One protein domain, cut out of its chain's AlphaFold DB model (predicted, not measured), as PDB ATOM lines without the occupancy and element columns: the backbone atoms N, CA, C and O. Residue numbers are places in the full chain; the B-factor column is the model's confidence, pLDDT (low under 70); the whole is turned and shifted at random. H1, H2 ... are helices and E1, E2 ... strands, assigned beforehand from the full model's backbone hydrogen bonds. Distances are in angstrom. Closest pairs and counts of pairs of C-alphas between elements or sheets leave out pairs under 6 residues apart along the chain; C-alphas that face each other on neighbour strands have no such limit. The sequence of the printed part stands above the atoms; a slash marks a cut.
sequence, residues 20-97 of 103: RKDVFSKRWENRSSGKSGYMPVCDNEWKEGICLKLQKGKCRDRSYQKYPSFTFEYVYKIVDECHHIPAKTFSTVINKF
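This is residues 20 to 97 of the 103 residues of the protein "Helicase" of Candidatus Peregrinibacteria bacterium GW2011_GWF2_33_10 (UniProt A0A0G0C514). With little regular structure, the model is a loose row of parts: the hairpin E1 and E2 in the middle, a looped stretch within residues 41 to 71 on one side, and helices H1, then H2, on the other. Residues 30 to 35, the hairpin's tip, and residues 91 to 97 stick out. The printed 78 residues run E1, E2, H1, H2; the two-stranded sheet is antiparallel, the class mixed, with 26 residues in named elements. The whole is loose, radius of gyration of the C-alphas 14.7 A, spanning 44 by 32 by 18 A.

Find C-alpha 25 at (277.562, 262.694, 316.111); E1, residues 25 to 29, runs 13.0 A. E2, residues 36 to 40, runs 13.7 A. H1, residues 72 to 80, covers 12.0 A; H2, residues 88 to 94, ends at (290.580, 259.110, 303.328).

In the hairpin, look at N 26 and O 39, 2.8 A apart, within hydrogen-bond range; the directions differ by 151 degrees. The closest C-alphas of E1 and H1, Lys 26 and Ile 78, are 7.6 A apart. H2 is apart from E1, E2 and H1. In H1 and H2, every O i to N i+4 pair is within hydrogen-bond range.

The farthest C-alphas, Gly 49 and Lys 96, are 45.3 A apart. The printed part has no cut; the link E2 to H1 is long. Look for pLDDT under 70 at residues 60, 62 and 77 to 97.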
ATOM      1  N   ARG A  20     284.463 271.291 317.368       79.19
ATOM      2  CA  ARG A  20     284.774 270.570 318.602       79.19
ATOM      3  C   ARG A  20     285.454 269.245 318.276       79.19
ATOM      4  O   ARG A  20     284.913 268.454 317.512       79.19
ATOM      5  N   LYS A  21     286.628 269.010 318.869       73.81
ATOM      6  CA  LYS A  21     287.389 267.755 318.719       73.81
ATOM      7  C   LYS A  21     286.932 266.667 319.696       73.81
ATOM      8  O   LYS A  21     287.223 265.497 319.496       73.81
ATOM      9  N   ASP A  22     286.224 267.064 320.745       74.50
ATOM     10  CA  ASP A  22     285.743 266.221 321.839       74.50
ATOM     11  C   ASP A  22     284.320 265.700 321.611       74.50
ATOM     12  O   ASP A  22     283.820 264.915 322.412       74.50
ATOM     13  N   VAL A  23     283.644 266.133 320.539       79.44
ATOM     14  CA  VAL A  23     282.254 265.755 320.275       79.44
ATOM     15  C   VAL A  23     282.020 265.390 318.834       79.44
ATOM     16  O   VAL A  23     282.284 266.158 317.915       79.44
ATOM     17  N   PHE A  24     281.390 264.242 318.666       79.06
ATOM     18  CA  PHE A  24     280.996 263.687 317.387       79.06
ATOM     19  C   PHE A  24     279.539 263.236 317.447       79.06
ATOM     20  O   PHE A  24     278.936 263.064 318.515       79.06
ATOM     21  N   SER A  25     278.955 263.075 316.266       81.62
ATOM     22  CA  SER A  25     277.562 262.694 316.111       81.62
ATOM     23  C   SER A  25     277.414 261.217 315.785       81.62
ATOM     24  O   SER A  25     278.033 260.737 314.840       81.62
ATOM     25  N   LYS A  26     276.507 260.530 316.477       81.38
ATOM     26  CA  LYS A  26     275.985 259.240 316.029       81.38
ATOM     27  C   LYS A  26     274.765 259.432 315.137       81.38
ATOM     28  O   LYS A  26     273.944 260.329 315.365       81.38
ATOM     29  N   ARG A  27     274.629 258.559 314.142       82.31
ATOM     30  CA  ARG A  27     273.420 258.443 313.325       82.31
ATOM     31  C   ARG A  27     272.347 257.688 314.110       82.31
ATOM     32  O   ARG A  27     272.646 256.706 314.780       82.31
ATOM     33  N   TRP A  28     271.103 258.142 314.033       83.88
ATOM     34  CA  TRP A  28     269.947 257.408 314.542       83.88
ATOM     35  C   TRP A  28     268.896 257.271 313.450       83.88
ATOM     36  O   TRP A  28     268.748 258.147 312.595       83.88
ATOM     37  N   GLU A  29     268.158 256.172 313.506       88.56
ATOM     38  CA  GLU A  29     267.083 255.852 312.578       88.56
ATOM     39  C   GLU A  29     265.899 255.296 313.366       88.56
ATOM     40  O   GLU A  29     266.057 254.429 314.226       88.56
ATOM     41  N   ASN A  30     264.703 255.795 313.083       87.50
ATOM     42  CA  ASN A  30     263.464 255.258 313.615       87.50
ATOM     43  C   ASN A  30     262.774 254.462 312.505       87.50
ATOM     44  O   ASN A  30     262.196 255.042 311.587       87.50
ATOM     45  N   ARG A  31     262.822 253.131 312.617       88.50
ATOM     46  CA  ARG A  31     262.283 252.211 311.604       88.50
ATOM     47  C   ARG A  31     260.779 252.387 311.377       88.50
ATOM     48  O   ARG A  31     260.332 252.305 310.244       88.50
ATOM     49  N   SER A  32     260.012 252.683 312.426       91.25
ATOM     50  CA  SER A  32     258.553 252.828 312.343       91.25
ATOM     51  C   SER A  32     258.106 254.104 311.623       91.25
ATOM     52  O   SER A  32     257.064 254.112 310.982       91.25
ATOM     53  N   SER A  33     258.871 255.192 311.736       91.94
ATOM     54  CA  SER A  33     258.539 256.491 311.121       91.94
ATOM     55  C   SER A  33     259.359 256.821 309.872       91.94
ATOM     56  O   SER A  33     259.123 257.856 309.254       91.94
ATOM     57  N   GLY A  34     260.376 256.014 309.548       92.94
ATOM     58  CA  GLY A  34     261.349 256.278 308.482       92.94
ATOM     59  C   GLY A  34     262.279 257.471 308.744       92.94
ATOM     60  O   GLY A  34     263.159 257.767 307.935       92.94
ATOM     61  N   LYS A  35     262.112 258.184 309.866       92.06
ATOM     62  CA  LYS A  35     262.920 259.361 310.193       92.06
ATOM     63  C   LYS A  35     264.323 258.947 310.597       92.06
ATOM     64  O   LYS A  35     264.519 257.966 311.311       92.06
ATOM     65  N   SER A  36     265.300 259.749 310.199       89.44
ATOM     66  CA  SER A  36     266.677 259.579 310.632       89.44
ATOM     67  C   SER A  36     267.373 260.918 310.818       89.44
ATOM     68  O   SER A  36     266.886 261.952 310.359       89.44
ATOM     69  N   GLY A  37     268.501 260.908 311.517       86.31
ATOM     70  CA  GLY A  37     269.287 262.111 311.741       86.31
ATOM     71  C   GLY A  37     270.584 261.831 312.481       86.31
ATOM     72  O   GLY A  37     270.983 260.682 312.667       86.31
ATOM     73  N   TYR A  38     271.221 262.909 312.921       83.88
ATOM     74  CA  TYR A  38     272.464 262.877 313.679       83.88
ATOM     75  C   TYR A  38     272.245 263.521 315.043       83.88
ATOM     76  O   TYR A  38     271.537 264.521 315.164       83.88
ATOM     77  N   MET A  39     272.835 262.938 316.082       83.44
ATOM     78  CA  MET A  39     272.840 263.521 317.421       83.44
ATOM     79  C   MET A  39     274.223 263.379 318.058       83.44
ATOM     80  O   MET A  39     274.876 262.366 317.814       83.44
ATOM     81  N   PRO A  40     274.673 264.341 318.885       85.81
ATOM     82  CA  PRO A  40     275.894 264.177 319.658       85.81
ATOM     83  C   PRO A  40     275.840 262.907 320.504       85.81
ATOM     84  O   PRO A  40     274.801 262.589 321.094       85.81
ATOM     85  N   VAL A  41     276.959 262.198 320.579       85.38
ATOM     86  CA  VAL A  41     277.101 261.101 321.532       85.38
ATOM     87  C   VAL A  41     277.156 261.650 322.952       85.38
ATOM     88  O   VAL A  41     277.709 262.718 323.195       85.38
ATOM     89  N   CYS A  42     276.565 260.915 323.891       86.56
ATOM     90  CA  CYS A  42     276.613 261.230 325.307       86.56
ATOM     91  C   CYS A  42     276.800 259.938 326.111       86.56
ATOM     92  O   CYS A  42     275.982 259.026 325.992       86.56
ATOM     93  N   ASP A  43     277.819 259.885 326.967       87.38
ATOM     94  CA  ASP A  43     278.086 258.770 327.889       87.38
ATOM     95  C   ASP A  43     276.999 258.614 328.948       87.38
ATOM     96  O   ASP A  43     276.881 257.567 329.580       87.38
ATOM     97  N   ASN A  44     276.223 259.669 329.187       89.50
ATOM     98  CA  ASN A  44     275.106 259.648 330.120       89.50
ATOM     99  C   ASN A  44     273.779 259.309 329.442       89.50
ATOM    100  O   ASN A  44     272.743 259.358 330.096       89.50
ATOM    101  N   GLU A  45     273.763 259.012 328.142       87.69
ATOM    102  CA  GLU A  45     272.515 258.688 327.467       87.69
ATOM    103  C   GLU A  45     271.867 257.434 328.071       87.69
ATOM    104  O   GLU A  45     272.533 256.427 328.282       87.69
ATOM    105  N   TRP A  46     270.565 257.518 328.362       86.75
ATOM    106  CA  TRP A  46     269.764 256.436 328.948       86.75
ATOM    107  C   TRP A  46     270.216 255.949 330.335       86.75
ATOM    108  O   TRP A  46     269.698 254.946 330.815       86.75
ATOM    109  N   LYS A  47     271.110 256.674 331.022       89.12
ATOM    110  CA  LYS A  47     271.426 256.406 332.432       89.12
ATOM    111  C   LYS A  47     270.327 256.944 333.344       89.12
ATOM    112  O   LYS A  47     270.021 258.138 333.308       89.12
ATOM    113  N   GLU A  48     269.749 256.071 334.160       88.00
ATOM    114  CA  GLU A  48     268.733 256.425 335.151       88.00
ATOM    115  C   GLU A  48     269.265 257.450 336.165       88.00
ATOM    116  O   GLU A  48     270.456 257.477 336.471       88.00
ATOM    117  N   GLY A  49     268.403 258.366 336.614       86.25
ATOM    118  CA  GLY A  49     268.771 259.446 337.541       86.25
ATOM    119  C   GLY A  49     269.682 260.542 336.965       86.25
ATOM    120  O   GLY A  49     269.841 261.579 337.601       86.25
ATOM    121  N   ILE A  50     270.249 260.357 335.767       86.88
ATOM    122  CA  ILE A  50     271.191 261.303 335.140       86.88
ATOM    123  C   ILE A  50     270.642 261.834 333.810       86.88
ATOM    124  O   ILE A  50     270.694 263.031 333.530       86.88
ATOM    125  N   CYS A  51     270.115 260.957 332.952       86.44
ATOM    126  CA  CYS A  51     269.660 261.337 331.622       86.44
ATOM    127  C   CYS A  51     268.241 261.904 331.641       86.44
ATOM    128  O   CYS A  51     267.263 261.167 331.777       86.44
ATOM    129  N   LEU A  52     268.103 263.193 331.334       83.44
ATOM    130  CA  LEU A  52     266.788 263.837 331.237       83.44
ATOM    131  C   LEU A  52     265.890 263.253 330.128       83.44
ATOM    132  O   LEU A  52     264.673 263.421 330.185       83.44
ATOM    133  N   LYS A  53     266.449 262.528 329.142       80.00
ATOM    134  CA  LYS A  53     265.655 261.862 328.089       80.00
ATOM    135  C   LYS A  53     264.690 260.818 328.664       80.00
ATOM    136  O   LYS A  53     263.596 260.661 328.130       80.00
ATOM    137  N   LEU A  54     265.074 260.139 329.750       76.81
ATOM    138  CA  LEU A  54     264.224 259.148 330.425       76.81
ATOM    139  C   LEU A  54     263.013 259.799 331.103       76.81
ATOM    140  O   LEU A  54     261.931 259.226 331.132       76.81
ATOM    141  N   GLN A  55     263.167 261.041 331.556       78.50
ATOM    142  CA  GLN A  55     262.098 261.843 332.154       78.50
ATOM    143  C   GLN A  55     261.277 262.611 331.097       78.50
ATOM    144  O   GLN A  55     260.600 263.583 331.419       78.50
ATOM    145  N   LYS A  56     261.359 262.220 329.811       73.50
ATOM    146  CA  LYS A  56     260.786 262.932 328.645       73.50
ATOM    147  C   LYS A  56     261.285 264.378 328.471       73.50
ATOM    148  O   LYS A  56     260.731 265.140 327.677       73.50
ATOM    149  N   GLY A  57     262.352 264.758 329.168       71.94
ATOM    150  CA  GLY A  57     263.005 266.051 329.038       71.94
ATOM    151  C   GLY A  57     263.848 266.150 327.764       71.94
ATOM    152  O   GLY A  57     264.339 265.160 327.215       71.94
ATOM    153  N   LYS A  58     264.055 267.379 327.281       70.12
ATOM    154  CA  LYS A  58     265.013 267.644 326.198       70.12
ATOM    155  C   LYS A  58     266.422 267.707 326.777       70.12
ATOM    156  O   LYS A  58     266.664 268.413 327.749       70.12
ATOM    157  N   CYS A  59     267.380 267.077 326.105       73.56
ATOM    158  CA  CYS A  59     268.803 267.158 326.447       73.56
ATOM    159  C   CYS A  59     269.424 268.499 325.992       73.56
ATOM    160  O   CYS A  59     270.461 268.515 325.335       73.56
ATOM    161  N   ARG A  60     268.743 269.628 326.238       67.00
ATOM    162  CA  ARG A  60     269.266 270.979 325.961       67.00
ATOM    163  C   ARG A  60     270.141 271.488 327.099       67.00
ATOM    164  O   ARG A  60     271.053 272.265 326.842       67.00
ATOM    165  N   ASP A  61     269.868 271.031 328.317       71.38
ATOM    166  CA  ASP A  61     270.693 271.349 329.470       71.38
ATOM    167  C   ASP A  61     272.022 270.594 329.378       71.38
ATOM    168  O   ASP A  61     272.072 269.359 329.361       71.38
ATOM    169  N   ARG A  62     273.103 271.364 329.263       67.88
ATOM    170  CA  ARG A  62     274.470 270.854 329.134       67.88
ATOM    171  C   ARG A  62     274.999 270.278 330.444       67.88
ATOM    172  O   ARG A  62     275.946 269.504 330.387       67.88
ATOM    173  N   SER A  63     274.371 270.578 331.579       77.12
ATOM    174  CA  SER A  63     274.809 270.142 332.913       77.12
ATOM    175  C   SER A  63     274.798 268.619 333.079       77.12
ATOM    176  O   SER A  63     275.565 268.071 333.861       77.12
ATOM    177  N   TYR A  64     273.968 267.922 332.298       75.38
ATOM    178  CA  TYR A  64     273.824 266.461 332.339       75.38
ATOM    179  C   TYR A  64     274.514 265.757 331.162       75.38
ATOM    180  O   TYR A  64     274.543 264.523 331.087       75.38
ATOM    181  N   GLN A  65     275.060 266.532 330.221       82.31
ATOM    182  CA  GLN A  65     275.763 266.001 329.063       82.31
ATOM    183  C   GLN A  65     277.192 265.637 329.453       82.31
ATOM    184  O   GLN A  65     277.946 266.472 329.942       82.31
ATOM    185  N   LYS A  66     277.581 264.397 329.164       86.81
ATOM    186  CA  LYS A  66     278.968 263.952 329.255       86.81
ATOM    187  C   LYS A  66     279.387 263.423 327.900       86.81
ATOM    188  O   LYS A  66     278.823 262.438 327.430       86.81
ATOM    189  N   TYR A  67     280.334 264.101 327.267       85.69
ATOM    190  CA  TYR A  67     280.907 263.630 326.017       85.69
ATOM    191  C   TYR A  67     282.000 262.598 326.315       85.69
ATOM    192  O   TYR A  67     282.757 262.791 327.272       85.69
ATOM    193  N   PRO A  68     282.068 261.505 325.543       79.12
ATOM    194  CA  PRO A  68     283.158 260.543 325.653       79.12
ATOM    195  C   PRO A  68     284.501 261.201 325.351       79.12
ATOM    196  O   PRO A  68     284.606 262.119 324.538       79.12
ATOM    197  N   SER A  69     285.547 260.679 325.982       79.88
ATOM    198  CA  SER A  69     286.913 261.019 325.592       79.88
ATOM    199  C   SER A  69     287.204 260.483 324.193       79.88
ATOM    200  O   SER A  69     286.756 259.397 323.824       79.88
ATOM    201  N   PHE A  70     287.973 261.240 323.417       72.31
ATOM    202  CA  PHE A  70     288.411 260.816 322.094       72.31
ATOM    203  C   PHE A  70     289.478 259.720 322.233       72.31
ATOM    204  O   PHE A  70     290.662 260.015 322.386       72.31
ATOM    205  N   THR A  71     289.054 258.454 322.243       77.25
ATOM    206  CA  THR A  71     289.941 257.282 322.310       77.25
ATOM    207  C   THR A  71     289.920 256.501 321.000       77.25
ATOM    208  O   THR A  71     288.950 256.556 320.243       77.25
ATOM    209  N   PHE A  72     290.986 255.743 320.734       74.81
ATOM    210  CA  PHE A  72     291.084 254.898 319.541       74.81
ATOM    211  C   PHE A  72     289.946 253.870 319.459       74.81
ATOM    212  O   PHE A  72     289.323 253.723 318.413       74.81
ATOM    213  N   GLU A  73     289.619 253.222 320.579       70.75
ATOM    214  CA  GLU A  73     288.485 252.295 320.698       70.75
ATOM    215  C   GLU A  73     287.158 252.970 320.324       70.75
ATOM    216  O   GLU A  73     286.331 252.402 319.611       70.75
ATOM    217  N   TYR A  74     286.974 254.222 320.749       71.38
ATOM    218  CA  TYR A  74     285.774 254.973 320.423       71.38
ATOM    219  C   TYR A  74     285.703 255.299 318.921       71.38
ATOM    220  O   TYR A  74     284.658 255.132 318.291       71.38
ATOM    221  N   VAL A  75     286.817 255.731 318.323       71.06
ATOM    222  CA  VAL A  75     286.904 255.989 316.876       71.06
ATOM    223  C   VAL A  75     286.629 254.715 316.080       71.06
ATOM    224  O   VAL A  75     285.847 254.757 315.132       71.06
ATOM    225  N   TYR A  76     287.198 253.585 316.497       70.12
ATOM    226  CA  TYR A  76     286.925 252.278 315.906       70.12
ATOM    227  C   TYR A  76     285.425 251.970 315.931       70.12
ATOM    228  O   TYR A  76     284.851 251.648 314.899       70.12
ATOM    229  N   LYS A  77     284.749 252.197 317.062       66.94
ATOM    230  CA  LYS A  77     283.301 251.997 317.190       66.94
ATOM    231  C   LYS A  77     282.469 252.903 316.274       66.94
ATOM    232  O   LYS A  77     281.454 252.465 315.748       66.94
ATOM    233  N   ILE A  78     282.880 254.153 316.044       66.56
ATOM    234  CA  ILE A  78     282.216 255.034 315.061       66.56
ATOM    235  C   ILE A  78     282.373 254.478 313.642       66.56
ATOM    236  O   ILE A  78     281.431 254.531 312.855       66.56
ATOM    237  N   VAL A  79     283.564 253.988 313.306       64.50
ATOM    238  CA  VAL A  79     283.873 253.479 311.964       64.50
ATOM    239  C   VAL A  79     283.191 252.131 311.710       64.50
ATOM    240  O   VAL A  79     282.672 251.927 310.616       64.50
ATOM    241  N   ASP A  80     283.162 251.253 312.711       59.91
ATOM    242  CA  ASP A  80     282.755 249.847 312.587       59.91
ATOM    243  C   ASP A  80     281.286 249.607 312.992       59.91
ATOM    244  O   ASP A  80     280.542 248.933 312.283       59.91
ATOM    245  N   GLU A  81     280.799 250.237 314.074       53.12
ATOM    246  CA  GLU A  81     279.412 250.071 314.551       53.12
ATOM    247  C   GLU A  81     278.412 251.088 313.975       53.12
ATOM    248  O   GLU A  81     277.220 251.091 314.310       53.12
ATOM    249  N   CYS A  82     278.831 251.952 313.048       53.56
ATOM    250  CA  CYS A  82     277.882 252.650 312.185       53.56
ATOM    251  C   CYS A  82     277.325 251.674 311.134       53.56
ATOM    252  O   CYS A  82     277.553 251.832 309.940       53.56
ATOM    253  N   HIS A  83     276.506 250.712 311.568       46.41
ATOM    254  CA  HIS A  83     275.911 249.645 310.746       46.41
ATOM    255  C   HIS A  83     275.050 250.130 309.552       46.41
ATOM    256  O   HIS A  83     274.488 249.317 308.827       46.41
ATOM    257  N   HIS A  84     274.895 251.444 309.347       43.53
ATOM    258  CA  HIS A  84     274.133 252.065 308.255       43.53
ATOM    259  C   HIS A  84     274.901 253.194 307.529       43.53
ATOM    260  O   HIS A  84     274.314 253.942 306.745       43.53
ATOM    261  N   ILE A  85     276.212 253.335 307.749       40.75
ATOM    262  CA  ILE A  85     277.083 254.091 306.841       40.75
ATOM    263  C   ILE A  85     278.106 253.089 306.323       40.75
ATOM    264  O   ILE A  85     279.087 252.826 307.011       40.75
ATOM    265  N   PRO A  86     277.939 252.532 305.110       45.56
ATOM    266  CA  PRO A  86     279.077 251.939 304.443       45.56
ATOM    267  C   PRO A  86     280.141 253.030 304.396       45.56
ATOM    268  O   PRO A  86     279.901 254.108 303.839       45.56
ATOM    269  N   ALA A  87     281.315 252.755 304.957       52.53
ATOM    270  CA  ALA A  87     282.505 253.591 304.894       52.53
ATOM    271  C   ALA A  87     282.992 253.815 303.447       52.53
ATOM    272  O   ALA A  87     284.157 254.078 303.215       52.53
ATOM    273  N   LYS A  88     282.131 253.752 302.427       49.44
ATOM    274  CA  LYS A  88     282.475 254.110 301.059       49.44
ATOM    275  C   LYS A  88     282.798 255.593 300.975       49.44
ATOM    276  O   LYS A  88     283.811 255.932 300.384       49.44
ATOM    277  N   THR A  89     282.024 256.467 301.623       52.34
ATOM    278  CA  THR A  89     282.342 257.905 301.672       52.34
ATOM    279  C   THR A  89     283.584 258.165 302.516       52.34
ATOM    280  O   THR A  89     284.458 258.893 302.069       52.34
ATOM    281  N   PHE A  90     283.710 257.530 303.686       57.66
ATOM    282  CA  PHE A  90     284.879 257.695 304.553       57.66
ATOM    283  C   PHE A  90     286.159 257.179 303.887       57.66
ATOM    284  O   PHE A  90     287.090 257.953 303.713       57.66
ATOM    285  N   SER A  91     286.186 255.935 303.406       55.66
ATOM    286  CA  SER A  91     287.338 255.371 302.696       55.66
ATOM    287  C   SER A  91     287.631 256.105 301.389       55.66
ATOM    288  O   SER A  91     288.793 256.315 301.071       55.66
ATOM    289  N   THR A  92     286.620 256.570 300.641       58.44
ATOM    290  CA  THR A  92     286.853 257.414 299.449       58.44
ATOM    291  C   THR A  92     287.481 258.753 299.823       58.44
ATOM    292  O   THR A  92     288.331 259.247 299.095       58.44
ATOM    293  N   VAL A  93     287.058 259.361 300.931       62.84
ATOM    294  CA  VAL A  93     287.592 260.641 301.408       62.84
ATOM    295  C   VAL A  93     289.008 260.460 301.963       62.84
ATOM    296  O   VAL A  93     289.897 261.200 301.564       62.84
ATOM    297  N   ILE A  94     289.252 259.442 302.791       60.06
ATOM    298  CA  ILE A  94     290.580 259.110 303.328       60.06
ATOM    299  C   ILE A  94     291.561 258.758 302.208       60.06
ATOM    300  O   ILE A  94     292.646 259.318 302.173       60.06
ATOM    301  N   ASN A  95     291.165 257.939 301.231       62.38
ATOM    302  CA  ASN A  95     292.029 257.601 300.092       62.38
ATOM    303  C   ASN A  95     292.249 258.776 299.120       62.38
ATOM    304  O   ASN A  95     293.092 258.682 298.233       62.38
ATOM    305  N   LYS A  96     291.493 259.875 299.254       62.59
ATOM    306  CA  LYS A  96     291.742 261.136 298.536       62.59
ATOM    307  C   LYS A  96     292.685 262.071 299.292       62.59
ATOM    308  O   LYS A  96     293.248 262.973 298.676       62.59
ATOM    309  N   PHE A  97     292.874 261.865 300.593       57.50
ATOM    310  CA  PHE A  97     293.903 262.548 301.360       57.50
ATOM    311  C   PHE A  97     295.218 261.779 301.201       57.50
ATOM    312  O   PHE A  97     295.557 260.927 302.015       57.50
TER     313      PHE A  97